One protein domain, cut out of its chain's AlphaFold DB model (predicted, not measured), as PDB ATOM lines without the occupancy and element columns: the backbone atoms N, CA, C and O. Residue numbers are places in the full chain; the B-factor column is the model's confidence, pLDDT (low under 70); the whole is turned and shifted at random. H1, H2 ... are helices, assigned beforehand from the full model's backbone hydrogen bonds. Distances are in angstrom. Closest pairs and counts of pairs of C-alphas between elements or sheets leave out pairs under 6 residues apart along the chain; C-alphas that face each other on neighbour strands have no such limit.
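AT A GLANCE: This is residues 1 to 171 of the 171 residues of an uncharacterized protein of Acinetobacter guillouiae NIPH 991 (UniProt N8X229). Four long helices make a loose bundle with crossed packing: H2 and H7 lie side by side in the middle, H1 crosses them on one side and H4 crosses them on the other. The short H3 sits at the turn from H2 to H4 at one end, and the short H5 and H6 lie at the other end, between H4 and H7 along the chain. The printed part has 171 residues, with seven named helices, H1 to H7 in chain order, and no named strand; the class is all helix. It is elongated, 53 by 33 by 32 A, and only just loose, close to compact, with a radius of gyration of the C-alphas of 18.8 A.

IN THESE COORDINATES: H1, residues 2 to 33, begins at C-alpha 2 (-16.423, 3.421, -36.449) and is 47.1 A long from first to last C-alpha. H2, residues 40 to 63, is 34.2 A long. H3 is residues 65 to 73. H4, residues 77 to 111, is the longest helix, 50.6 A, beginning at C-alpha 77 (-18.702, 24.552, -3.334). H5 is residues 117 to 128 and H6 residues 134 to 137. H7, residues 140 to 170, is 45.1 A long and ends at C-alpha 170 (-17.565, 1.224, -24.405).

HOW THE PARTS SIT: H1, H2, H4 and H7 form an up and down bundle, each running against the one before it in the chain. H1 and H2, a helical hairpin, touch at Ala 23 and Arg 48, whose C-alphas, their closest, are 4.7 A apart; the tilt of 38 degrees is only just steep. H2 and H7 touch at a shallow tilt of 17 degrees, the same way, the closest C-alphas being those of Ile 60 and Ala 157, 5.7 A apart. H1 touches H7 with residues 4 to 16 alone, closest at the C-alphas of Ser 8 and Phe 162, 5.4 A. The hub, H4, touches H2, H5, H6 and H7. Its closest C-alphas are Ile 91 to Leu 57 of H2, 6.4 A; Val 106 to Tyr 142 of H7, 6.1 A; and Arg 104 to Ile 123 of H5, 6.4 A. H4 and H6 only just touch, with 3 pairs of C-alphas within 8 A, the closest those of Leu 103 and Leu 136, 7.6 A apart. H1 and H4 are apart. H3 is close to but not clearly touching H2, H4 and H7; its closest C-alpha pair with H4 is Ala 71 and Arg 80, 6.0 A. Every O i to N i+4 pair is within hydrogen-bond range in H1, H2, H3, H5 and H7, and 30 of 31 in H4; H6 is too short for such a pair.

THE WHOLE: The C-alphas of Leu 38 and Val 171, the two farthest apart, are 56.2 A apart. The printed part has no cut, and no link is long. Residues 73 to 78, of which 73 belongs to H3 and 77 and 78 to H4, stand free. The mean pLDDT of the printed part is 87.3; residues 35 to 39, 113 and 171 are under 70.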
ATOM      1  N   MET A   1     -16.442   1.253 -32.493       79.75
ATOM      2  CA  MET A   1     -15.218   1.835 -33.098       79.75
ATOM      3  C   MET A   1     -15.492   2.838 -34.226       79.75
ATOM      4  O   MET A   1     -15.119   3.988 -34.054       79.75
ATOM      5  N   TYR A   2     -16.153   2.473 -35.341       85.56
ATOM      6  CA  TYR A   2     -16.423   3.421 -36.449       85.56
ATOM      7  C   TYR A   2     -17.303   4.616 -36.035       85.56
ATOM      8  O   TYR A   2     -16.942   5.762 -36.281       85.56
ATOM      9  N   LYS A   3     -18.412   4.357 -35.324       86.94
ATOM     10  CA  LYS A   3     -19.287   5.402 -34.757       86.94
ATOM     11  C   LYS A   3     -18.510   6.365 -33.854       86.94
ATOM     12  O   LYS A   3     -18.625   7.574 -34.001       86.94
ATOM     13  N   THR A   4     -17.692   5.815 -32.960       88.50
ATOM     14  CA  THR A   4     -16.847   6.571 -32.034       88.50
ATOM     15  C   THR A   4     -15.889   7.491 -32.784       88.50
ATOM     16  O   THR A   4     -15.868   8.686 -32.529       88.50
ATOM     17  N   LEU A   5     -15.174   6.955 -33.779       90.25
ATOM     18  CA  LEU A   5     -14.248   7.723 -34.609       90.25
ATOM     19  C   LEU A   5     -14.956   8.854 -35.372       90.25
ATOM     20  O   LEU A   5     -14.451   9.973 -35.400       90.25
ATOM     21  N   ALA A   6     -16.129   8.588 -35.953       91.75
ATOM     22  CA  ALA A   6     -16.903   9.597 -36.672       91.75
ATOM     23  C   ALA A   6     -17.335  10.756 -35.754       91.75
ATOM     24  O   ALA A   6     -17.195  11.921 -36.127       91.75
ATOM     25  N   ILE A   7     -17.799  10.445 -34.538       90.81
ATOM     26  CA  ILE A   7     -18.165  11.455 -33.535       90.81
ATOM     27  C   ILE A   7     -16.928  12.253 -33.105       90.81
ATOM     28  O   ILE A   7     -16.981  13.482 -33.087       90.81
ATOM     29  N   SER A   8     -15.801  11.586 -32.823       91.94
ATOM     30  CA  SER A   8     -14.548  12.255 -32.449       91.94
ATOM     31  C   SER A   8     -14.059  13.208 -33.536       91.94
ATOM     32  O   SER A   8     -13.683  14.332 -33.221       91.94
ATOM     33  N   ILE A   9     -14.101  12.802 -34.811       93.50
ATOM     34  CA  ILE A   9     -13.721  13.668 -35.937       93.50
ATOM     35  C   ILE A   9     -14.662  14.872 -36.031       93.50
ATOM     36  O   ILE A   9     -14.188  16.000 -36.149       93.50
ATOM     37  N   GLY A  10     -15.979  14.656 -35.956       93.75
ATOM     38  CA  GLY A  10     -16.962  15.739 -36.032       93.75
ATOM     39  C   GLY A  10     -16.775  16.783 -34.927       93.75
ATOM     40  O   GLY A  10     -16.697  17.978 -35.207       93.75
ATOM     41  N   LEU A  11     -16.636  16.328 -33.679       91.44
ATOM     42  CA  LEU A  11     -16.407  17.204 -32.527       91.44
ATOM     43  C   LEU A  11     -15.050  17.907 -32.596       91.44
ATOM     44  O   LEU A  11     -14.971  19.104 -32.334       91.44
ATOM     45  N   TYR A  12     -13.996  17.201 -33.001       93.69
ATOM     46  CA  TYR A  12     -12.675  17.796 -33.182       93.69
ATOM     47  C   TYR A  12     -12.677  18.907 -34.236       93.69
ATOM     48  O   TYR A  12     -12.171  19.994 -33.974       93.69
ATOM     49  N   LEU A  13     -13.291  18.679 -35.404       94.38
ATOM     50  CA  LEU A  13     -13.392  19.701 -36.451       94.38
ATOM     51  C   LEU A  13     -14.178  20.924 -35.971       94.38
ATOM     52  O   LEU A  13     -13.772  22.058 -36.222       94.38
ATOM     53  N   PHE A  14     -15.279  20.701 -35.251       92.88
ATOM     54  CA  PHE A  14     -16.052  21.778 -34.642       92.88
ATOM     55  C   PHE A  14     -15.207  22.600 -33.653       92.88
ATOM     56  O   PHE A  14     -15.187  23.832 -33.730       92.88
ATOM     57  N   LEU A  15     -14.458  21.933 -32.770       91.38
ATOM     58  CA  LEU A  15     -13.565  22.579 -31.804       91.38
ATOM     59  C   LEU A  15     -12.438  23.358 -32.484       91.38
ATOM     60  O   LEU A  15     -12.134  24.476 -32.070       91.38
ATOM     61  N   GLU A  16     -11.847  22.808 -33.543       93.50
ATOM     62  CA  GLU A  16     -10.802  23.497 -34.298       93.50
ATOM     63  C   GLU A  16     -11.301  24.788 -34.937       93.50
ATOM     64  O   GLU A  16     -10.663  25.839 -34.826       93.50
ATOM     65  N   ILE A  17     -12.489  24.747 -35.547       94.31
ATOM     66  CA  ILE A  17     -13.123  25.936 -36.124       94.31
ATOM     67  C   ILE A  17     -13.352  26.997 -35.042       94.31
ATOM     68  O   ILE A  17     -13.048  28.173 -35.264       94.31
ATOM     69  N   LEU A  18     -13.831  26.601 -33.858       93.31
ATOM     70  CA  LEU A  18     -14.022  27.518 -32.733       93.31
ATOM     71  C   LEU A  18     -12.701  28.132 -32.250       93.31
ATOM     72  O   LEU A  18     -12.623  29.352 -32.080       93.31
ATOM     73  N   CYS A  19     -11.652  27.322 -32.072       94.50
ATOM     74  CA  CYS A  19     -10.335  27.794 -31.634       94.50
ATOM     75  C   CYS A  19      -9.745  28.803 -32.628       94.50
ATOM     76  O   CYS A  19      -9.265  29.872 -32.231       94.50
ATOM     77  N   HIS A  20      -9.827  28.510 -33.927       94.00
ATOM     78  CA  HIS A  20      -9.398  29.424 -34.982       94.00
ATOM     79  C   HIS A  20     -10.236  30.707 -35.030       94.00
ATOM     80  O   HIS A  20      -9.673  31.802 -35.144       94.00
ATOM     81  N   GLY A  21     -11.559  30.595 -34.904       93.69
ATOM     82  CA  GLY A  21     -12.468  31.739 -34.869       93.69
ATOM     83  C   GLY A  21     -12.148  32.694 -33.718       93.69
ATOM     84  O   GLY A  21     -12.017  33.903 -33.928       93.69
ATOM     85  N   PHE A  22     -11.924  32.154 -32.517       92.94
ATOM     86  CA  PHE A  22     -11.557  32.945 -31.345       92.94
ATOM     87  C   PHE A  22     -10.186  33.612 -31.501       92.94
ATOM     88  O   PHE A  22     -10.038  34.808 -31.246       92.94
ATOM     89  N   ALA A  23      -9.185  32.872 -31.984       94.19
ATOM     90  CA  ALA A  23      -7.857  33.415 -32.255       94.19
ATOM     91  C   ALA A  23      -7.900  34.588 -33.246       94.19
ATOM     92  O   ALA A  23      -7.240  35.613 -33.050       94.19
ATOM     93  N   PHE A  24      -8.709  34.463 -34.301       93.75
ATOM     94  CA  PHE A  24      -8.910  35.524 -35.279       93.75
ATOM     95  C   PHE A  24      -9.589  36.755 -34.666       93.75
ATOM     96  O   PHE A  24      -9.153  37.885 -34.913       93.75
ATOM     97  N   PHE A  25     -10.616  36.545 -33.839       92.75
ATOM     98  CA  PHE A  25     -11.303  37.614 -33.119       92.75
ATOM     99  C   PHE A  25     -10.362  38.368 -32.170       92.75
ATOM    100  O   PHE A  25     -10.287  39.597 -32.232       92.75
ATOM    101  N   ALA A  26      -9.564  37.649 -31.374       90.38
ATOM    102  CA  ALA A  26      -8.552  38.244 -30.504       90.38
ATOM    103  C   ALA A  26      -7.525  39.062 -31.304       90.38
ATOM    104  O   ALA A  26      -7.212  40.202 -30.953       90.38
ATOM    105  N   GLY A  27      -7.069  38.532 -32.444       88.44
ATOM    106  CA  GLY A  27      -6.207  39.263 -33.372       88.44
ATOM    107  C   GLY A  27      -6.831  40.575 -33.865       88.44
ATOM    108  O   GLY A  27      -6.140  41.587 -33.917       88.44
ATOM    109  N   LYS A  28      -8.136  40.600 -34.175       88.44
ATOM    110  CA  LYS A  28      -8.847  41.832 -34.571       88.44
ATOM    111  C   LYS A  28      -8.947  42.865 -33.447       88.44
ATOM    112  O   LYS A  28      -8.927  44.063 -33.722       88.44
ATOM    113  N   ILE A  29      -9.089  42.429 -32.196       87.38
ATOM    114  CA  ILE A  29      -9.094  43.345 -31.047       87.38
ATOM    115  C   ILE A  29      -7.719  44.002 -30.919       87.38
ATOM    116  O   ILE A  29      -7.619  45.228 -30.888       87.38
ATOM    117  N   VAL A  30      -6.656  43.194 -30.929       85.56
ATOM    118  CA  VAL A  30      -5.279  43.695 -30.827       85.56
ATOM    119  C   VAL A  30      -4.920  44.578 -32.021       85.56
ATOM    120  O   VAL A  30      -4.278  45.609 -31.835       85.56
ATOM    121  N   SER A  31      -5.392  44.254 -33.231       86.00
ATOM    122  CA  SER A  31      -5.109  45.074 -34.415       86.00
ATOM    123  C   SER A  31      -5.672  46.486 -34.319       86.00
ATOM    124  O   SER A  31      -5.076  47.415 -34.845       86.00
ATOM    125  N   LYS A  32      -6.816  46.657 -33.647       83.62
ATOM    126  CA  LYS A  32      -7.410  47.980 -33.415       83.62
ATOM    127  C   LYS A  32      -6.662  48.784 -32.350       83.62
ATOM    128  O   LYS A  32      -6.708  50.009 -32.380       83.62
ATOM    129  N   ALA A  33      -6.010  48.109 -31.405       78.75
ATOM    130  CA  ALA A  33      -5.315  48.741 -30.287       78.75
ATOM    131  C   ALA A  33      -3.853  49.112 -30.604       78.75
ATOM    132  O   ALA A  33      -3.303  50.033 -30.001       78.75
ATOM    133  N   ASP A  34      -3.212  48.399 -31.531       72.31
ATOM    134  CA  ASP A  34      -1.791  48.563 -31.831       72.31
ATOM    135  C   ASP A  34      -1.531  49.739 -32.791       72.31
ATOM    136  O   ASP A  34      -2.019  49.782 -33.919       72.31
ATOM    137  N   LYS A  35      -0.737  50.712 -32.330       68.00
ATOM    138  CA  LYS A  35      -0.398  51.939 -33.075       68.00
ATOM    139  C   LYS A  35       0.878  51.800 -33.919       68.00
ATOM    140  O   LYS A  35       1.175  52.689 -34.718       68.00
ATOM    141  N   GLN A  36       1.658  50.726 -33.755       65.12
ATOM    142  CA  GLN A  36       2.952  50.561 -34.428       65.12
ATOM    143  C   GLN A  36       2.831  49.732 -35.712       65.12
ATOM    144  O   GLN A  36       2.600  48.530 -35.662       65.12
ATOM    145  N   LYS A  37       3.075  50.350 -36.879       66.06
ATOM    146  CA  LYS A  37       2.908  49.695 -38.194       66.06
ATOM    147  C   LYS A  37       4.026  48.715 -38.584       66.06
ATOM    148  O   LYS A  37       3.745  47.734 -39.263       66.06
ATOM    149  N   LEU A  38       5.275  48.946 -38.161       60.31
ATOM    150  CA  LEU A  38       6.450  48.243 -38.714       60.31
ATOM    151  C   LEU A  38       6.499  46.739 -38.371       60.31
ATOM    152  O   LEU A  38       6.916  45.933 -39.191       60.31
ATOM    153  N   ASN A  39       6.019  46.354 -37.186       68.81
ATOM    154  CA  ASN A  39       5.995  44.960 -36.712       68.81
ATOM    155  C   ASN A  39       4.574  44.396 -36.591       68.81
ATOM    156  O   ASN A  39       4.361  43.335 -35.999       68.81
ATOM    157  N   HIS A  40       3.600  45.119 -37.136       79.00
ATOM    158  CA  HIS A  40       2.190  44.854 -36.912       79.00
ATOM    159  C   HIS A  40       1.754  43.453 -37.375       79.00
ATOM    160  O   HIS A  40       1.139  42.741 -36.581       79.00
ATOM    161  N   PRO A  41       2.130  42.970 -38.579       85.81
ATOM    162  CA  PRO A  41       1.689  41.652 -39.040       85.81
ATOM    163  C   PRO A  41       2.229  40.505 -38.176       85.81
ATOM    164  O   PRO A  41       1.483  39.599 -37.812       85.81
ATOM    165  N   LEU A  42       3.507  40.569 -37.791       88.06
ATOM    166  CA  LEU A  42       4.154  39.544 -36.964       88.06
ATOM    167  C   LEU A  42       3.594  39.530 -35.538       88.06
ATOM    168  O   LEU A  42       3.421  38.469 -34.942       88.06
ATOM    169  N   HIS A  43       3.265  40.704 -35.000       87.25
ATOM    170  CA  HIS A  43       2.633  40.830 -33.692       87.25
ATOM    171  C   HIS A  43       1.211  40.246 -33.672       87.25
ATOM    172  O   HIS A  43       0.827  39.560 -32.719       87.25
ATOM    173  N   LEU A  44       0.439  40.456 -34.741       90.00
ATOM    174  CA  LEU A  44      -0.886  39.852 -34.894       90.00
ATOM    175  C   LEU A  44      -0.811  38.336 -35.044       90.00
ATOM    176  O   LEU A  44      -1.635  37.624 -34.475       90.00
ATOM    177  N   GLU A  45       0.186  37.839 -35.766       92.25
ATOM    178  CA  GLU A  45       0.410  36.407 -35.920       92.25
ATOM    179  C   GLU A  45       0.782  35.749 -34.583       92.25
ATOM    180  O   GLU A  45       0.175  34.754 -34.190       92.25
ATOM    181  N   PHE A  46       1.689  36.366 -33.818       92.12
ATOM    182  CA  PHE A  46       2.015  35.940 -32.454       92.12
ATOM    183  C   PHE A  46       0.765  35.883 -31.563       92.12
ATOM    184  O   PHE A  46       0.526  34.890 -30.867       92.12
ATOM    185  N   THR A  47      -0.052  36.937 -31.622       91.06
ATOM    186  CA  THR A  47      -1.317  37.037 -30.886       91.06
ATOM    187  C   THR A  47      -2.235  35.872 -31.241       91.06
ATOM    188  O   THR A  47      -2.633  35.111 -30.362       91.06
ATOM    189  N   ARG A  48      -2.526  35.678 -32.532       94.31
ATOM    190  CA  ARG A  48      -3.413  34.610 -33.013       94.31
ATOM    191  C   ARG A  48      -2.932  33.236 -32.569       94.31
ATOM    192  O   ARG A  48      -3.718  32.464 -32.035       94.31
ATOM    193  N   GLN A  49      -1.648  32.940 -32.735       94.56
ATOM    194  CA  GLN A  49      -1.097  31.638 -32.363       94.56
ATOM    195  C   GLN A  49      -1.145  31.387 -30.854       94.56
ATOM    196  O   GLN A  49      -1.390  30.256 -30.432       94.56
ATOM    197  N   THR A  50      -0.929  32.423 -30.042       93.56
ATOM    198  CA  THR A  50      -1.031  32.323 -28.581       93.56
ATOM    199  C   THR A  50      -2.475  32.079 -28.158       93.56
ATOM    200  O   THR A  50      -2.736  31.133 -27.421       93.56
ATOM    201  N   PHE A  51      -3.426  32.858 -28.679       94.44
ATOM    202  CA  PHE A  51      -4.843  32.699 -28.348       94.44
ATOM    203  C   PHE A  51      -5.431  31.380 -28.845       94.44
ATOM    204  O   PHE A  51      -6.186  30.751 -28.111       94.44
ATOM    205  N   TYR A  52      -5.044  30.925 -30.038       95.75
ATOM    206  CA  TYR A  52      -5.413  29.601 -30.538       95.75
ATOM    207  C   TYR A  52      -4.998  28.509 -29.548       95.75
ATOM    208  O   TYR A  52      -5.812  27.683 -29.149       95.75
ATOM    209  N   ARG A  53      -3.742  28.546 -29.093       94.81
ATOM    210  CA  ARG A  53      -3.205  27.558 -28.153       94.81
ATOM    211  C   ARG A  53      -3.900  27.603 -26.800       94.81
ATOM    212  O   ARG A  53      -4.191  26.553 -26.239       94.81
ATOM    213  N   THR A  54      -4.169  28.801 -26.287       94.06
ATOM    214  CA  THR A  54      -4.938  28.977 -25.050       94.06
ATOM    215  C   THR A  54      -6.313  28.340 -25.174       94.06
ATOM    216  O   THR A  54      -6.693  27.564 -24.303       94.06
ATOM    217  N   MET A  55      -7.033  28.615 -26.265       94.12
ATOM    218  CA  MET A  55      -8.351  28.026 -26.488       94.12
ATOM    219  C   MET A  55      -8.287  26.515 -26.612       94.12
ATOM    220  O   MET A  55      -9.116  25.836 -26.025       94.12
ATOM    221  N   LEU A  56      -7.268  25.986 -27.280       93.62
ATOM    222  CA  LEU A  56      -7.111  24.551 -27.430       93.62
ATOM    223  C   LEU A  56      -6.853  23.851 -26.084       93.62
ATOM    224  O   LEU A  56      -7.451  22.815 -25.811       93.62
ATOM    225  N   LEU A  57      -6.038  24.442 -25.200       93.25
ATOM    226  CA  LEU A  57      -5.855  23.940 -23.829       93.25
ATOM    227  C   LEU A  57      -7.145  24.006 -23.008       93.25
ATOM    228  O   LEU A  57      -7.465  23.054 -22.300       93.25
ATOM    229  N   VAL A  58      -7.891  25.108 -23.116       90.56
ATOM    230  CA  VAL A  58      -9.201  25.244 -22.467       90.56
ATOM    231  C   VAL A  58     -10.153  24.162 -22.981       90.56
ATOM    232  O   VAL A  58     -10.779  23.482 -22.178       90.56
ATOM    233  N   SER A  59     -10.224  23.941 -24.294       88.69
ATOM    234  CA  SER A  59     -11.062  22.904 -24.899       88.69
ATOM    235  C   SER A  59     -10.691  21.502 -24.422       88.69
ATOM    236  O   SER A  59     -11.594  20.750 -24.074       88.69
ATOM    237  N   ILE A  60      -9.398  21.160 -24.343       87.50
ATOM    238  CA  ILE A  60      -8.938  19.864 -23.805       87.50
ATOM    239  C   ILE A  60      -9.468  19.648 -22.387       87.50
ATOM    240  O   ILE A  60      -9.997  18.588 -22.073       87.50
ATOM    241  N   VAL A  61      -9.334  20.658 -21.529       86.25
ATOM    242  CA  VAL A  61      -9.768  20.572 -20.133       86.25
ATOM    243  C   VAL A  61     -11.287  20.474 -20.027       86.25
ATOM    244  O   VAL A  61     -11.788  19.618 -19.310       86.25
ATOM    245  N   LEU A  62     -12.025  21.333 -20.733       81.44
ATOM    246  CA  LEU A  62     -13.488  21.374 -20.648       81.44
ATOM    247  C   LEU A  62     -14.149  20.112 -21.209       81.44
ATOM    248  O   LEU A  62     -15.219  19.735 -20.739       81.44
ATOM    249  N   MET A  63     -13.527  19.483 -22.207       79.38
ATOM    250  CA  MET A  63     -13.993  18.220 -22.786       79.38
ATOM    251  C   MET A  63     -13.525  16.997 -22.003       79.38
ATOM    252  O   MET A  63     -14.018  15.907 -22.272       79.38
ATOM    253  N   SER A  64     -12.597  17.163 -21.058       80.44
ATOM    254  CA  SER A  64     -12.132  16.055 -20.239       80.44
ATOM    255  C   SER A  64     -13.268  15.556 -19.360       80.44
ATOM    256  O   SER A  64     -13.746  16.287 -18.488       80.44
ATOM    257  N   HIS A  65     -13.640  14.291 -19.547       73.81
ATOM    258  CA  HIS A  65     -14.693  13.643 -18.770       73.81
ATOM    259  C   HIS A  65     -14.469  13.800 -17.258       73.81
ATOM    260  O   HIS A  65     -15.403  14.131 -16.530       73.81
ATOM    261  N   PHE A  66     -13.217  13.670 -16.810       74.06
ATOM    262  CA  PHE A  66     -12.804  13.844 -15.417       74.06
ATOM    263  C   PHE A  66     -13.146  15.233 -14.866       74.06
ATOM    264  O   PHE A  66     -13.673  15.360 -13.761       74.06
ATOM    265  N   TYR A  67     -12.875  16.296 -15.632       75.19
ATOM    266  CA  TYR A  67     -13.226  17.647 -15.203       75.19
ATOM    267  C   TYR A  67     -14.739  17.830 -15.139       75.19
ATOM    268  O   TYR A  67     -15.243  18.393 -14.168       75.19
ATOM    269  N   THR A  68     -15.462  17.354 -16.156       74.12
ATOM    270  CA  THR A  68     -16.917  17.498 -16.217       74.12
ATOM    271  C   THR A  68     -17.590  16.753 -15.068       74.12
ATOM    272  O   THR A  68     -18.437  17.331 -14.396       74.12
ATOM    273  N   GLU A  69     -17.182  15.518 -14.772       76.06
ATOM    274  CA  GLU A  69     -17.729  14.766 -13.638       76.06
ATOM    275  C   GLU A  69     -17.520  15.503 -12.325       76.06
ATOM    276  O   GLU A  69     -18.466  15.730 -11.577       76.06
ATOM    277  N   ILE A  70     -16.296  15.940 -12.057       74.88
ATOM    278  CA  ILE A  70     -15.985  16.599 -10.796       74.88
ATOM    279  C   ILE A  70     -16.706  17.947 -10.687       74.88
ATOM    280  O   ILE A  70     -17.238  18.281  -9.631       74.88
ATOM    281  N   ALA A  71     -16.772  18.726 -11.768       71.75
ATOM    282  CA  ALA A  71     -17.447  20.019 -11.760       71.75
ATOM    283  C   ALA A  71     -18.964  19.900 -11.522       71.75
ATOM    284  O   ALA A  71     -19.540  20.789 -10.890       71.75
ATOM    285  N   TYR A  72     -19.597  18.826 -12.008       72.44
ATOM    286  CA  TYR A  72     -21.046  18.620 -11.910       72.44
ATOM    287  C   TYR A  72     -21.483  17.794 -10.693       72.44
ATOM    288  O   TYR A  72     -22.541  18.079 -10.133       72.44
ATOM    289  N   PHE A  73     -20.703  16.796 -10.269       79.12
ATOM    290  CA  PHE A  73     -21.078  15.892  -9.176       79.12
ATOM    291  C   PHE A  73     -20.537  16.321  -7.804       79.12
ATOM    292  O   PHE A  73     -21.104  15.913  -6.790       79.12
ATOM    293  N   GLU A  74     -19.502  17.169  -7.730       81.12
ATOM    294  CA  GLU A  74     -19.000  17.676  -6.447       81.12
ATOM    295  C   GLU A  74     -19.972  18.700  -5.839       81.12
ATOM    296  O   GLU A  74     -20.137  19.830  -6.321       81.12
ATOM    297  N   GLN A  75     -20.603  18.302  -4.736       82.31
ATOM    298  CA  GLN A  75     -21.594  19.114  -4.034       82.31
ATOM    299  C   GLN A  75     -20.937  20.203  -3.180       82.31
ATOM    300  O   GLN A  75     -21.534  21.261  -2.959       82.31
ATOM    301  N   ASN A  76     -19.687  20.007  -2.745       88.94
ATOM    302  CA  ASN A  76     -18.978  20.993  -1.945       88.94
ATOM    303  C   ASN A  76     -18.464  22.160  -2.806       88.94
ATOM    304  O   ASN A  76     -17.528  22.035  -3.602       88.94
ATOM    305  N   ALA A  77     -19.044  23.342  -2.591       86.50
ATOM    306  CA  ALA A  77     -18.702  24.552  -3.334       86.50
ATOM    307  C   ALA A  77     -17.222  24.958  -3.210       86.50
ATOM    308  O   ALA A  77     -16.640  25.429  -4.188       86.50
ATOM    309  N   TRP A  78     -16.596  24.750  -2.047       88.94
ATOM    310  CA  TRP A  78     -15.186  25.090  -1.831       88.94
ATOM    311  C   TRP A  78     -14.247  24.172  -2.610       88.94
ATOM    312  O   TRP A  78     -13.256  24.640  -3.176       88.94
ATOM    313  N   ILE A  79     -14.579  22.882  -2.684       85.94
ATOM    314  CA  ILE A  79     -13.806  21.892  -3.441       85.94
ATOM    315  C   ILE A  79     -13.899  22.218  -4.934       85.94
ATOM    316  O   ILE A  79     -12.873  22.399  -5.592       85.94
ATOM    317  N   ARG A  80     -15.115  22.436  -5.450       85.25
ATOM    318  CA  ARG A  80     -15.354  22.822  -6.849       85.25
ATOM    319  C   ARG A  80     -14.636  24.120  -7.244       85.25
ATOM    320  O   ARG A  80     -14.044  24.198  -8.326       85.25
ATOM    321  N   LEU A  81     -14.645  25.133  -6.371       86.44
ATOM    322  CA  LEU A  81     -13.915  26.387  -6.591       86.44
ATOM    323  C   LEU A  81     -12.397  26.155  -6.642       86.44
ATOM    324  O   LEU A  81     -11.738  26.599  -7.582       86.44
ATOM    325  N   THR A  82     -11.849  25.429  -5.665       88.19
ATOM    326  CA  THR A  82     -10.408  25.135  -5.571       88.19
ATOM    327  C   THR A  82      -9.907  24.363  -6.791       88.19
ATOM    328  O   THR A  82      -8.837  24.667  -7.321       88.19
ATOM    329  N   LEU A  83     -10.695  23.411  -7.289       84.50
ATOM    330  CA  LEU A  83     -10.385  22.660  -8.504       84.50
ATOM    331  C   LEU A  83     -10.418  23.543  -9.748       84.50
ATOM    332  O   LEU A  83      -9.498  23.487 -10.561       84.50
ATOM    333  N   SER A  84     -11.428  24.406  -9.871       85.81
ATOM    334  CA  SER A  84     -11.525  25.350 -10.989       85.81
ATOM    335  C   SER A  84     -10.313  26.289 -11.032       85.81
ATOM    336  O   SER A  84      -9.715  26.480 -12.089       85.81
ATOM    337  N   ILE A  85      -9.891  26.813  -9.875       90.25
ATOM    338  CA  ILE A  85      -8.677  27.633  -9.757       90.25
ATOM    339  C   ILE A  85      -7.435  26.814 -10.120       90.25
ATOM    340  O   ILE A  85      -6.627  27.259 -10.932       90.25
ATOM    341  N   SER A  86      -7.295  25.607  -9.565       89.81
ATOM    342  CA  SER A  86      -6.166  24.707  -9.849       89.81
ATOM    343  C   SER A  86      -6.024  24.419 -11.345       89.81
ATOM    344  O   SER A  86      -4.918  24.413 -11.878       89.81
ATOM    345  N   ILE A  87      -7.143  24.249 -12.043       89.50
ATOM    346  CA  ILE A  87      -7.181  24.004 -13.483       89.50
ATOM    347  C   ILE A  87      -6.790  25.241 -14.284       89.50
ATOM    348  O   ILE A  87      -5.997  25.136 -15.218       89.50
ATOM    349  N   ILE A  88      -7.284  26.422 -13.909       90.62
ATOM    350  CA  ILE A  88      -6.854  27.677 -14.537       90.62
ATOM    351  C   ILE A  88      -5.337  27.841 -14.377       90.62
ATOM    352  O   ILE A  88      -4.639  28.127 -15.353       90.62
ATOM    353  N   LEU A  89      -4.808  27.597 -13.174       94.00
ATOM    354  CA  LEU A  89      -3.370  27.640 -12.910       94.00
ATOM    355  C   LEU A  89      -2.602  26.607 -13.745       94.00
ATOM    356  O   LEU A  89      -1.545  26.939 -14.279       94.00
ATOM    357  N   LEU A  90      -3.141  25.400 -13.923       92.12
ATOM    358  CA  LEU A  90      -2.548  24.368 -14.771       92.12
ATOM    359  C   LEU A  90      -2.480  24.801 -16.243       92.12
ATOM    360  O   LEU A  90      -1.428  24.665 -16.866       92.12
ATOM    361  N   ILE A  91      -3.555  25.372 -16.796       93.12
ATOM    362  CA  ILE A  91      -3.571  25.896 -18.174       93.12
ATOM    363  C   ILE A  91      -2.505  26.988 -18.326       93.12
ATOM    364  O   ILE A  91      -1.705  26.946 -19.264       93.12
ATOM    365  N   LEU A  92      -2.450  27.946 -17.394       93.50
ATOM    366  CA  LEU A  92      -1.453  29.021 -17.411       93.50
ATOM    367  C   LEU A  92      -0.023  28.479 -17.300       93.50
ATOM    368  O   LEU A  92       0.870  28.936 -18.016       93.50
ATOM    369  N   PHE A  93       0.190  27.474 -16.452       93.81
ATOM    370  CA  PHE A  93       1.473  26.803 -16.290       93.81
ATOM    371  C   PHE A  93       1.912  26.094 -17.577       93.81
ATOM    372  O   PHE A  93       3.050  26.275 -18.016       93.81
ATOM    373  N   ILE A  94       1.014  25.351 -18.233       93.94
ATOM    374  CA  ILE A  94       1.297  24.687 -19.512       93.94
ATOM    375  C   ILE A  94       1.607  25.728 -20.593       93.94
ATOM    376  O   ILE A  94       2.603  25.593 -21.305       93.94
ATOM    377  N   LEU A  95       0.819  26.804 -20.696       93.81
ATOM    378  CA  LEU A  95       1.089  27.903 -21.633       93.81
ATOM    379  C   LEU A  95       2.479  28.502 -21.424       93.81
ATOM    380  O   LEU A  95       3.227  28.698 -22.389       93.81
ATOM    381  N   TRP A  96       2.830  28.774 -20.167       92.81
ATOM    382  CA  TRP A  96       4.132  29.307 -19.794       92.81
ATOM    383  C   TRP A  96       5.260  28.356 -20.210       92.81
ATOM    384  O   TRP A  96       6.203  28.782 -20.880       92.81
ATOM    385  N   TRP A  97       5.127  27.058 -19.926       93.69
ATOM    386  CA  TRP A  97       6.109  26.040 -20.310       93.69
ATOM    387  C   TRP A  97       6.268  25.885 -21.819       93.69
ATOM    388  O   TRP A  97       7.396  25.814 -22.313       93.69
ATOM    389  N   LEU A  98       5.168  25.879 -22.573       94.12
ATOM    390  CA  LEU A  98       5.215  25.806 -24.033       94.12
ATOM    391  C   LEU A  98       5.950  27.020 -24.617       94.12
ATOM    392  O   LEU A  98       6.796  26.871 -25.500       94.12
ATOM    393  N   ASN A  99       5.687  28.218 -24.092       92.81
ATOM    394  CA  ASN A  99       6.386  29.432 -24.508       92.81
ATOM    395  C   ASN A  99       7.876  29.404 -24.144       92.81
ATOM    396  O   ASN A  99       8.710  29.723 -24.995       92.81
ATOM    397  N   ALA A 100       8.222  28.960 -22.935       92.56
ATOM    398  CA  ALA A 100       9.609  28.797 -22.507       92.56
ATOM    399  C   ALA A 100      10.356  27.781 -23.385       92.56
ATOM    400  O   ALA A 100      11.500  28.014 -23.782       92.56
ATOM    401  N   PHE A 101       9.697  26.678 -23.749       93.50
ATOM    402  CA  PHE A 101      10.252  25.674 -24.649       93.50
ATOM    403  C   PHE A 101      10.524  26.248 -26.045       93.50
ATOM    404  O   PHE A 101      11.625  26.072 -26.570       93.50
ATOM    405  N   ILE A 102       9.567  26.977 -26.633       93.44
ATOM    406  CA  ILE A 102       9.754  27.612 -27.946       93.44
ATOM    407  C   ILE A 102      10.919  28.610 -27.893       93.44
ATOM    408  O   ILE A 102      11.811  28.544 -28.740       93.44
ATOM    409  N   LEU A 103      10.968  29.483 -26.881       92.56
ATOM    410  CA  LEU A 103      12.062  30.448 -26.715       92.56
ATOM    411  C   LEU A 103      13.414  29.769 -26.578       92.56
ATOM    412  O   LEU A 103      14.358  30.157 -27.260       92.56
ATOM    413  N   ARG A 104      13.511  28.732 -25.741       91.44
ATOM    414  CA  ARG A 104      14.739  27.948 -25.588       91.44
ATOM    415  C   ARG A 104      15.259  27.487 -26.945       91.44
ATOM    416  O   ARG A 104      16.441  27.633 -27.231       91.44
ATOM    417  N   GLN A 105      14.375  26.977 -27.793       90.00
ATOM    418  CA  GLN A 105      14.725  26.488 -29.122       90.00
ATOM    419  C   GLN A 105      15.127  27.602 -30.107       90.00
ATOM    420  O   GLN A 105      15.919  27.363 -31.021       90.00
ATOM    421  N   VAL A 106      14.590  28.813 -29.948       89.88
ATOM    422  CA  VAL A 106      14.989  29.994 -30.734       89.88
ATOM    423  C   VAL A 106      16.365  30.494 -30.290       89.88
ATOM    424  O   VAL A 106      17.261  30.639 -31.118       89.88
ATOM    425  N   VAL A 107      16.569  30.685 -28.984       87.62
ATOM    426  CA  VAL A 107      17.816  31.232 -28.426       87.62
ATOM    427  C   VAL A 107      18.994  30.277 -28.638       87.62
ATOM    428  O   VAL A 107      20.071  30.726 -29.026       87.62
ATOM    429  N   LEU A 108      18.797  28.960 -28.467       86.56
ATOM    430  CA  LEU A 108      19.839  27.960 -28.754       86.56
ATOM    431  C   LEU A 108      20.340  28.059 -30.198       86.56
ATOM    432  O   LEU A 108      21.543  28.000 -30.439       86.56
ATOM    433  N   LYS A 109      19.421  28.247 -31.152       83.25
ATOM    434  CA  LYS A 109      19.753  28.354 -32.575       83.25
ATOM    435  C   LYS A 109      20.511  29.647 -32.889       83.25
ATOM    436  O   LYS A 109      21.434  29.614 -33.691       83.25
ATOM    437  N   GLN A 110      20.142  30.763 -32.259       80.38
ATOM    438  CA  GLN A 110      20.791  32.060 -32.487       80.38
ATOM    439  C   GLN A 110      22.206  32.144 -31.908       80.38
ATOM    440  O   GLN A 110      23.037  32.849 -32.466       80.38
ATOM    441  N   GLN A 111      22.477  31.470 -30.786       74.75
ATOM    442  CA  GLN A 111      23.735  31.648 -30.051       74.75
ATOM    443  C   GLN A 111      24.682  30.442 -30.102       74.75
ATOM    444  O   GLN A 111      25.760  30.531 -29.527       74.75
ATOM    445  N   GLN A 112      24.297  29.322 -30.736       71.06
ATOM    446  CA  GLN A 112      25.067  28.061 -30.740       71.06
ATOM    447  C   GLN A 112      25.585  27.669 -29.336       71.06
ATOM    448  O   GLN A 112      26.683  27.144 -29.175       71.06
ATOM    449  N   GLN A 113      24.801  27.957 -28.293       65.75
ATOM    450  CA  GLN A 113      25.205  27.739 -26.904       65.75
ATOM    451  C   GLN A 113      24.857  26.328 -26.430       65.75
ATOM    452  O   GLN A 113      23.801  25.784 -26.755       65.75
ATOM    453  N   SER A 114      25.722  25.762 -25.587       71.88
ATOM    454  CA  SER A 114      25.403  24.566 -24.810       71.88
ATOM    455  C   SER A 114      24.374  24.884 -23.716       71.88
ATOM    456  O   SER A 114      24.255  26.009 -23.225       71.88
ATOM    457  N   VAL A 115      23.586  23.879 -23.328       76.44
ATOM    458  CA  VAL A 115      22.529  24.040 -22.320       76.44
ATOM    459  C   VAL A 115      23.159  24.049 -20.926       76.44
ATOM    460  O   VAL A 115      23.364  22.999 -20.326       76.44
ATOM    461  N   THR A 116      23.439  25.239 -20.398       81.62
ATOM    462  CA  THR A 116      24.011  25.445 -19.054       81.62
ATOM    463  C   THR A 116      22.973  25.985 -18.053       81.62
ATOM    464  O   THR A 116      21.896  26.441 -18.453       81.62
ATOM    465  N   PRO A 117      23.250  25.973 -16.735       78.00
ATOM    466  CA  PRO A 117      22.398  26.633 -15.740       78.00
ATOM    467  C   PRO A 117      22.191  28.130 -16.019       78.00
ATOM    468  O   PRO A 117      21.067  28.620 -15.924       78.00
ATOM    469  N   VAL A 118      23.242  28.828 -16.465       79.81
ATOM    470  CA  VAL A 118      23.187  30.245 -16.872       79.81
ATOM    471  C   VAL A 118      22.241  30.434 -18.060       79.81
ATOM    472  O   VAL A 118      21.421  31.351 -18.076       79.81
ATOM    473  N   PHE A 119      22.279  29.517 -19.032       80.75
ATOM    474  CA  PHE A 119      21.337  29.518 -20.148       80.75
ATOM    475  C   PHE A 119      19.882  29.347 -19.671       80.75
ATOM    476  O   PHE A 119      18.996  30.066 -20.131       80.75
ATOM    477  N   LYS A 120      19.612  28.444 -18.717       80.69
ATOM    478  CA  LYS A 120      18.258  28.268 -18.152       80.69
ATOM    479  C   LYS A 120      17.765  29.537 -17.449       80.69
ATOM    480  O   LYS A 120      16.639  29.960 -17.697       80.69
ATOM    481  N   GLN A 121      18.615  30.168 -16.635       82.69
ATOM    482  CA  GLN A 121      18.302  31.439 -15.971       82.69
ATOM    483  C   GLN A 121      17.986  32.544 -16.984       82.69
ATOM    484  O   GLN A 121      17.027  33.289 -16.798       82.69
ATOM    485  N   LYS A 122      18.725  32.597 -18.098       87.25
ATOM    486  CA  LYS A 122      18.457  33.532 -19.195       87.25
ATOM    487  C   LYS A 122      17.073  33.324 -19.815       87.25
ATOM    488  O   LYS A 122      16.375  34.303 -20.054       87.25
ATOM    489  N   ILE A 123      16.647  32.080 -20.049       90.44
ATOM    490  CA  ILE A 123      15.296  31.801 -20.570       90.44
ATOM    491  C   ILE A 123      14.220  32.245 -19.576       90.44
ATOM    492  O   ILE A 123      13.268  32.911 -19.981       90.44
ATOM    493  N   SER A 124      14.382  31.940 -18.286       88.75
ATOM    494  CA  SER A 124      13.454  32.408 -17.251       88.75
ATOM    495  C   SER A 124      13.395  33.936 -17.189       88.75
ATOM    496  O   SER A 124      12.308  34.501 -17.117       88.75
ATOM    497  N   TYR A 125      14.541  34.613 -17.291       90.50
ATOM    498  CA  TYR A 125      14.606  36.073 -17.318       90.50
ATOM    499  C   TYR A 125      13.851  36.660 -18.516       90.50
ATOM    500  O   TYR A 125      13.056  37.581 -18.336       90.50
ATOM    501  N   ILE A 126      14.028  36.088 -19.714       89.94
ATOM    502  CA  ILE A 126      13.288  36.490 -20.920       89.94
ATOM    503  C   ILE A 126      11.779  36.304 -20.717       89.94
ATOM    504  O   ILE A 126      11.008  37.217 -21.001       89.94
ATOM    505  N   MET A 127      11.365  35.151 -20.178       91.81
ATOM    506  CA  MET A 127       9.959  34.831 -19.902       91.81
ATOM    507  C   MET A 127       9.298  35.784 -18.899       91.81
ATOM    508  O   MET A 127       8.100  36.030 -19.009       91.81
ATOM    509  N   LEU A 128      10.060  36.317 -17.941       91.31
ATOM    510  CA  LEU A 128       9.577  37.296 -16.960       91.31
ATOM    511  C   LEU A 128       9.551  38.734 -17.503       91.31
ATOM    512  O   LEU A 128       8.846  39.574 -16.950       91.31
ATOM    513  N   HIS A 129      10.263  39.020 -18.599       90.81
ATOM    514  CA  HIS A 129      10.364  40.358 -19.194       90.81
ATOM    515  C   HIS A 129       9.933  40.384 -20.677       90.81
ATOM    516  O   HIS A 129      10.667  40.890 -21.534       90.81
ATOM    517  N   PRO A 130       8.729  39.893 -21.031       85.38
ATOM    518  CA  PRO A 130       8.329  39.681 -22.425       85.38
ATOM    519  C   PRO A 130       8.325  40.962 -23.271       85.38
ATOM    520  O   PRO A 130       8.607  40.911 -24.466       85.38
ATOM    521  N   LEU A 131       8.056  42.126 -22.664       86.12
ATOM    522  CA  LEU A 131       8.073  43.419 -23.356       86.12
ATOM    523  C   LEU A 131       9.486  43.845 -23.773       86.12
ATOM    524  O   LEU A 131       9.668  44.330 -24.887       86.12
ATOM    525  N   GLN A 132      10.485  43.621 -22.913       88.31
ATOM    526  CA  GLN A 132      11.888  43.931 -23.216       88.31
ATOM    527  C   GLN A 132      12.411  43.048 -24.353       88.31
ATOM    528  O   GLN A 132      13.185  43.490 -25.198       88.31
ATOM    529  N   PHE A 133      11.929  41.807 -24.415       88.50
ATOM    530  CA  PHE A 133      12.345  40.812 -25.397       88.50
ATOM    531  C   PHE A 133      11.330  40.596 -26.526       88.50
ATOM    532  O   PHE A 133      11.392  39.573 -27.208       88.50
ATOM    533  N   LYS A 134      10.423  41.556 -26.777       87.06
ATOM    534  CA  LYS A 134       9.333  41.442 -27.771       87.06
ATOM    535  C   LYS A 134       9.816  40.918 -29.126       87.06
ATOM    536  O   LYS A 134       9.163  40.059 -29.712       87.06
ATOM    537  N   ALA A 135      10.975  41.389 -29.593       88.00
ATOM    538  CA  ALA A 135      11.578  40.989 -30.865       88.00
ATOM    539  C   ALA A 135      11.803  39.468 -30.995       88.00
ATOM    540  O   ALA A 135      11.678  38.928 -32.092       88.00
ATOM    541  N   LEU A 136      12.078  38.760 -29.892       89.94
ATOM    542  CA  LEU A 136      12.231  37.302 -29.900       89.94
ATOM    543  C   LEU A 136      10.895  36.595 -30.156       89.94
ATOM    544  O   LEU A 136      10.849  35.661 -30.956       89.94
ATOM    545  N   TYR A 137       9.811  37.064 -29.534       88.69
ATOM    546  CA  TYR A 137       8.470  36.472 -29.639       88.69
ATOM    547  C   TYR A 137       7.813  36.691 -31.005       88.69
ATOM    548  O   TYR A 137       7.016  35.872 -31.449       88.69
ATOM    549  N   ILE A 138       8.158  37.782 -31.689       91.38
ATOM    550  CA  ILE A 138       7.655  38.077 -33.040       91.38
ATOM    551  C   ILE A 138       8.630  37.640 -34.142       91.38
ATOM    552  O   ILE A 138       8.392  37.916 -35.317       91.38
ATOM    553  N   SER A 139       9.735  36.980 -33.785       92.25
ATOM    554  CA  SER A 139      10.706  36.507 -34.771       92.25
ATOM    555  C   SER A 139      10.105  35.398 -35.650       92.25
ATOM    556  O   SER A 139       9.342  34.563 -35.152       92.25
ATOM    557  N   PRO A 140      10.478  35.309 -36.942       91.19
ATOM    558  CA  PRO A 140       9.993  34.243 -37.822       91.19
ATOM    559  C   PRO A 140      10.285  32.834 -37.287       91.19
ATOM    560  O   PRO A 140       9.454  31.935 -37.406       91.19
ATOM    561  N   ASP A 141      11.446  32.648 -36.649       92.06
ATOM    562  CA  ASP A 141      11.835  31.374 -36.038       92.06
ATOM    563  C   ASP A 141      10.928  31.000 -34.854       92.06
ATOM    564  O   ASP A 141      10.550  29.832 -34.720       92.06
ATOM    565  N   TYR A 142      10.540  31.972 -34.018       94.25
ATOM    566  CA  TYR A 142       9.572  31.743 -32.947       94.25
ATOM    567  C   TYR A 142       8.207  31.362 -33.518       94.25
ATOM    568  O   TYR A 142       7.657  30.326 -33.146       94.25
ATOM    569  N   LEU A 143       7.685  32.157 -34.457       94.62
ATOM    570  CA  LEU A 143       6.351  31.947 -35.024       94.62
ATOM    571  C   LEU A 143       6.250  30.592 -35.730       94.62
ATOM    572  O   LEU A 143       5.289  29.856 -35.525       94.62
ATOM    573  N   LYS A 144       7.281  30.193 -36.486       94.75
ATOM    574  CA  LYS A 144       7.329  28.872 -37.127       94.75
ATOM    575  C   LYS A 144       7.257  27.736 -36.105       94.75
ATOM    576  O   LYS A 144       6.539  26.759 -36.317       94.75
ATOM    577  N   ARG A 145       7.992  27.842 -34.994       94.56
ATOM    578  CA  ARG A 145       7.973  26.835 -33.919       94.56
ATOM    579  C   ARG A 145       6.652  26.836 -33.150       94.56
ATOM    580  O   ARG A 145       6.177  25.769 -32.775       94.56
ATOM    581  N   SER A 146       6.052  28.004 -32.957       94.38
ATOM    582  CA  SER A 146       4.745  28.167 -32.324       94.38
ATOM    583  C   SER A 146       3.631  27.496 -33.142       94.38
ATOM    584  O   SER A 146       2.856  26.730 -32.575       94.38
ATOM    585  N   VAL A 147       3.626  27.625 -34.477       94.94
ATOM    586  CA  VAL A 147       2.707  26.862 -35.353       94.94
ATOM    587  C   VAL A 147       2.865  25.355 -35.162       94.94
ATOM    588  O   VAL A 147       1.872  24.643 -35.021       94.94
ATOM    589  N   TRP A 148       4.100  24.851 -35.148       94.69
ATOM    590  CA  TRP A 148       4.348  23.422 -34.937       94.69
ATOM    591  C   TRP A 148       3.868  22.945 -33.570       94.69
ATOM    592  O   TRP A 148       3.247  21.890 -33.483       94.69
ATOM    593  N   MET A 149       4.102  23.733 -32.521       94.19
ATOM    594  CA  MET A 149       3.626  23.401 -31.183       94.19
ATOM    595  C   MET A 149       2.097  23.364 -31.116       94.19
ATOM    596  O   MET A 149       1.528  22.449 -30.532       94.19
ATOM    597  N   ASN A 150       1.435  24.318 -31.768       95.38
ATOM    598  CA  ASN A 150      -0.019  24.364 -31.866       95.38
ATOM    599  C   ASN A 150      -0.581  23.133 -32.590       95.38
ATOM    600  O   ASN A 150      -1.541  22.540 -32.113       95.38
ATOM    601  N   ARG A 151       0.055  22.696 -33.687       94.38
ATOM    602  CA  ARG A 151      -0.325  21.465 -34.403       94.38
ATOM    603  C   ARG A 151      -0.151  20.215 -33.547       94.38
ATOM    604  O   ARG A 151      -1.031  19.367 -33.536       94.38
ATOM    605  N   LEU A 152       0.967  20.099 -32.826       93.81
ATOM    606  CA  LEU A 152       1.193  18.972 -31.918       93.81
ATOM    607  C   LEU A 152       0.122  18.928 -30.828       93.81
ATOM    608  O   LEU A 152      -0.452  17.874 -30.574       93.81
ATOM    609  N   LEU A 153      -0.171  20.076 -30.219       93.12
ATOM    610  CA  LEU A 153      -1.189  20.169 -29.184       93.12
ATOM    611  C   LEU A 153      -2.586  19.828 -29.725       93.12
ATOM    612  O   LEU A 153      -3.333  19.119 -29.065       93.12
ATOM    613  N   SER A 154      -2.907  20.272 -30.939       94.00
ATOM    614  CA  SER A 154      -4.146  19.941 -31.649       94.00
ATOM    615  C   SER A 154      -4.294  18.433 -31.900       94.00
ATOM    616  O   SER A 154      -5.329  17.847 -31.580       94.00
ATOM    617  N   VAL A 155      -3.223  17.757 -32.329       93.94
ATOM    618  CA  VAL A 155      -3.203  16.287 -32.441       93.94
ATOM    619  C   VAL A 155      -3.418  15.621 -31.080       93.94
ATOM    620  O   VAL A 155      -4.197  14.675 -30.982       93.94
ATOM    621  N   PHE A 156      -2.778  16.114 -30.016       91.31
ATOM    622  CA  PHE A 156      -3.019  15.596 -28.667       91.31
ATOM    623  C   PHE A 156      -4.466  15.806 -28.214       91.31
ATOM    624  O   PHE A 156      -5.041  14.893 -27.629       91.31
ATOM    625  N   ALA A 157      -5.076  16.952 -28.525       91.25
ATOM    626  CA  ALA A 157      -6.486  17.198 -28.235       91.25
ATOM    627  C   ALA A 157      -7.392  16.182 -28.932       91.25
ATOM    628  O   ALA A 157      -8.296  15.643 -28.302       91.25
ATOM    629  N   PHE A 158      -7.120  15.872 -30.204       93.00
ATOM    630  CA  PHE A 158      -7.854  14.837 -30.928       93.00
ATOM    631  C   PHE A 158      -7.711  13.459 -30.273       93.00
ATOM    632  O   PHE A 158      -8.708  12.765 -30.089       93.00
ATOM    633  N   ILE A 159      -6.487  13.067 -29.903       91.69
ATOM    634  CA  ILE A 159      -6.226  11.771 -29.262       91.69
ATOM    635  C   ILE A 159      -6.972  11.672 -27.929       91.69
ATOM    636  O   ILE A 159      -7.637  10.669 -27.683       91.69
ATOM    637  N   LEU A 160      -6.897  12.709 -27.090       89.75
ATOM    638  CA  LEU A 160      -7.590  12.744 -25.800       89.75
ATOM    639  C   LEU A 160      -9.109  12.686 -25.979       89.75
ATOM    640  O   LEU A 160      -9.761  11.857 -25.356       89.75
ATOM    641  N   LEU A 161      -9.659  13.483 -26.899       90.50
ATOM    642  CA  LEU A 161     -11.083  13.455 -27.227       90.50
ATOM    643  C   LEU A 161     -11.526  12.071 -27.717       90.50
ATOM    644  O   LEU A 161     -12.596  11.590 -27.358       90.50
ATOM    645  N   PHE A 162     -10.714  11.415 -28.546       90.69
ATOM    646  CA  PHE A 162     -11.006  10.065 -29.010       90.69
ATOM    647  C   PHE A 162     -11.023   9.059 -27.856       90.69
ATOM    648  O   PHE A 162     -11.942   8.246 -27.798       90.69
ATOM    649  N   ILE A 163     -10.052   9.122 -26.940       89.31
ATOM    650  CA  ILE A 163     -10.000   8.249 -25.759       89.31
ATOM    651  C   ILE A 163     -11.232   8.469 -24.874       89.31
ATOM    652  O   ILE A 163     -11.907   7.496 -24.547       89.31
ATOM    653  N   ASP A 164     -11.577   9.717 -24.557       85.69
ATOM    654  CA  ASP A 164     -12.727  10.034 -23.701       85.69
ATOM    655  C   ASP A 164     -14.048   9.544 -24.316       85.69
ATOM    656  O   ASP A 164     -14.863   8.910 -23.645       85.69
ATOM    657  N   ILE A 165     -14.241   9.746 -25.622       87.44
ATOM    658  CA  ILE A 165     -15.431   9.255 -26.333       87.44
ATOM    659  C   ILE A 165     -15.431   7.715 -26.398       87.44
ATOM    660  O   ILE A 165     -16.491   7.099 -26.297       87.44
ATOM    661  N   GLN A 166     -14.272   7.062 -26.547       87.94
ATOM    662  CA  GLN A 166     -14.185   5.597 -26.476       87.94
ATOM    663  C   GLN A 166     -14.598   5.067 -25.107       87.94
ATOM    664  O   GLN A 166     -15.326   4.081 -25.066       87.94
ATOM    665  N   VAL A 167     -14.170   5.708 -24.016       85.06
ATOM    666  CA  VAL A 167     -14.595   5.334 -22.661       85.06
ATOM    667  C   VAL A 167     -16.109   5.482 -22.534       85.06
ATOM    668  O   VAL A 167     -16.774   4.528 -22.155       85.06
ATOM    669  N   LEU A 168     -16.676   6.614 -22.960       81.19
ATOM    670  CA  LEU A 168     -18.115   6.870 -22.843       81.19
ATOM    671  C   LEU A 168     -18.998   5.858 -23.600       81.19
ATOM    672  O   LEU A 168     -20.100   5.558 -23.157       81.19
ATOM    673  N   PHE A 169     -18.552   5.364 -24.761       81.50
ATOM    674  CA  PHE A 169     -19.341   4.453 -25.605       81.50
ATOM    675  C   PHE A 169     -18.994   2.962 -25.447       81.50
ATOM    676  O   PHE A 169     -19.668   2.143 -26.073       81.50
ATOM    677  N   ASN A 170     -17.949   2.615 -24.688       74.69
ATOM    678  CA  ASN A 170     -17.565   1.224 -24.405       74.69
ATOM    679  C   ASN A 170     -17.733   0.827 -22.922       74.69
ATOM    680  O   ASN A 170     -17.374  -0.299 -22.575       74.69
ATOM    681  N   VAL A 171     -18.242   1.724 -22.068       55.38
ATOM    682  CA  VAL A 171     -18.879   1.384 -20.779       55.38
ATOM    683  C   VAL A 171     -20.332   1.001 -21.047       55.38
ATOM    684  O   VAL A 171     -20.782  -0.002 -20.451       55.38
TER     685      VAL A 171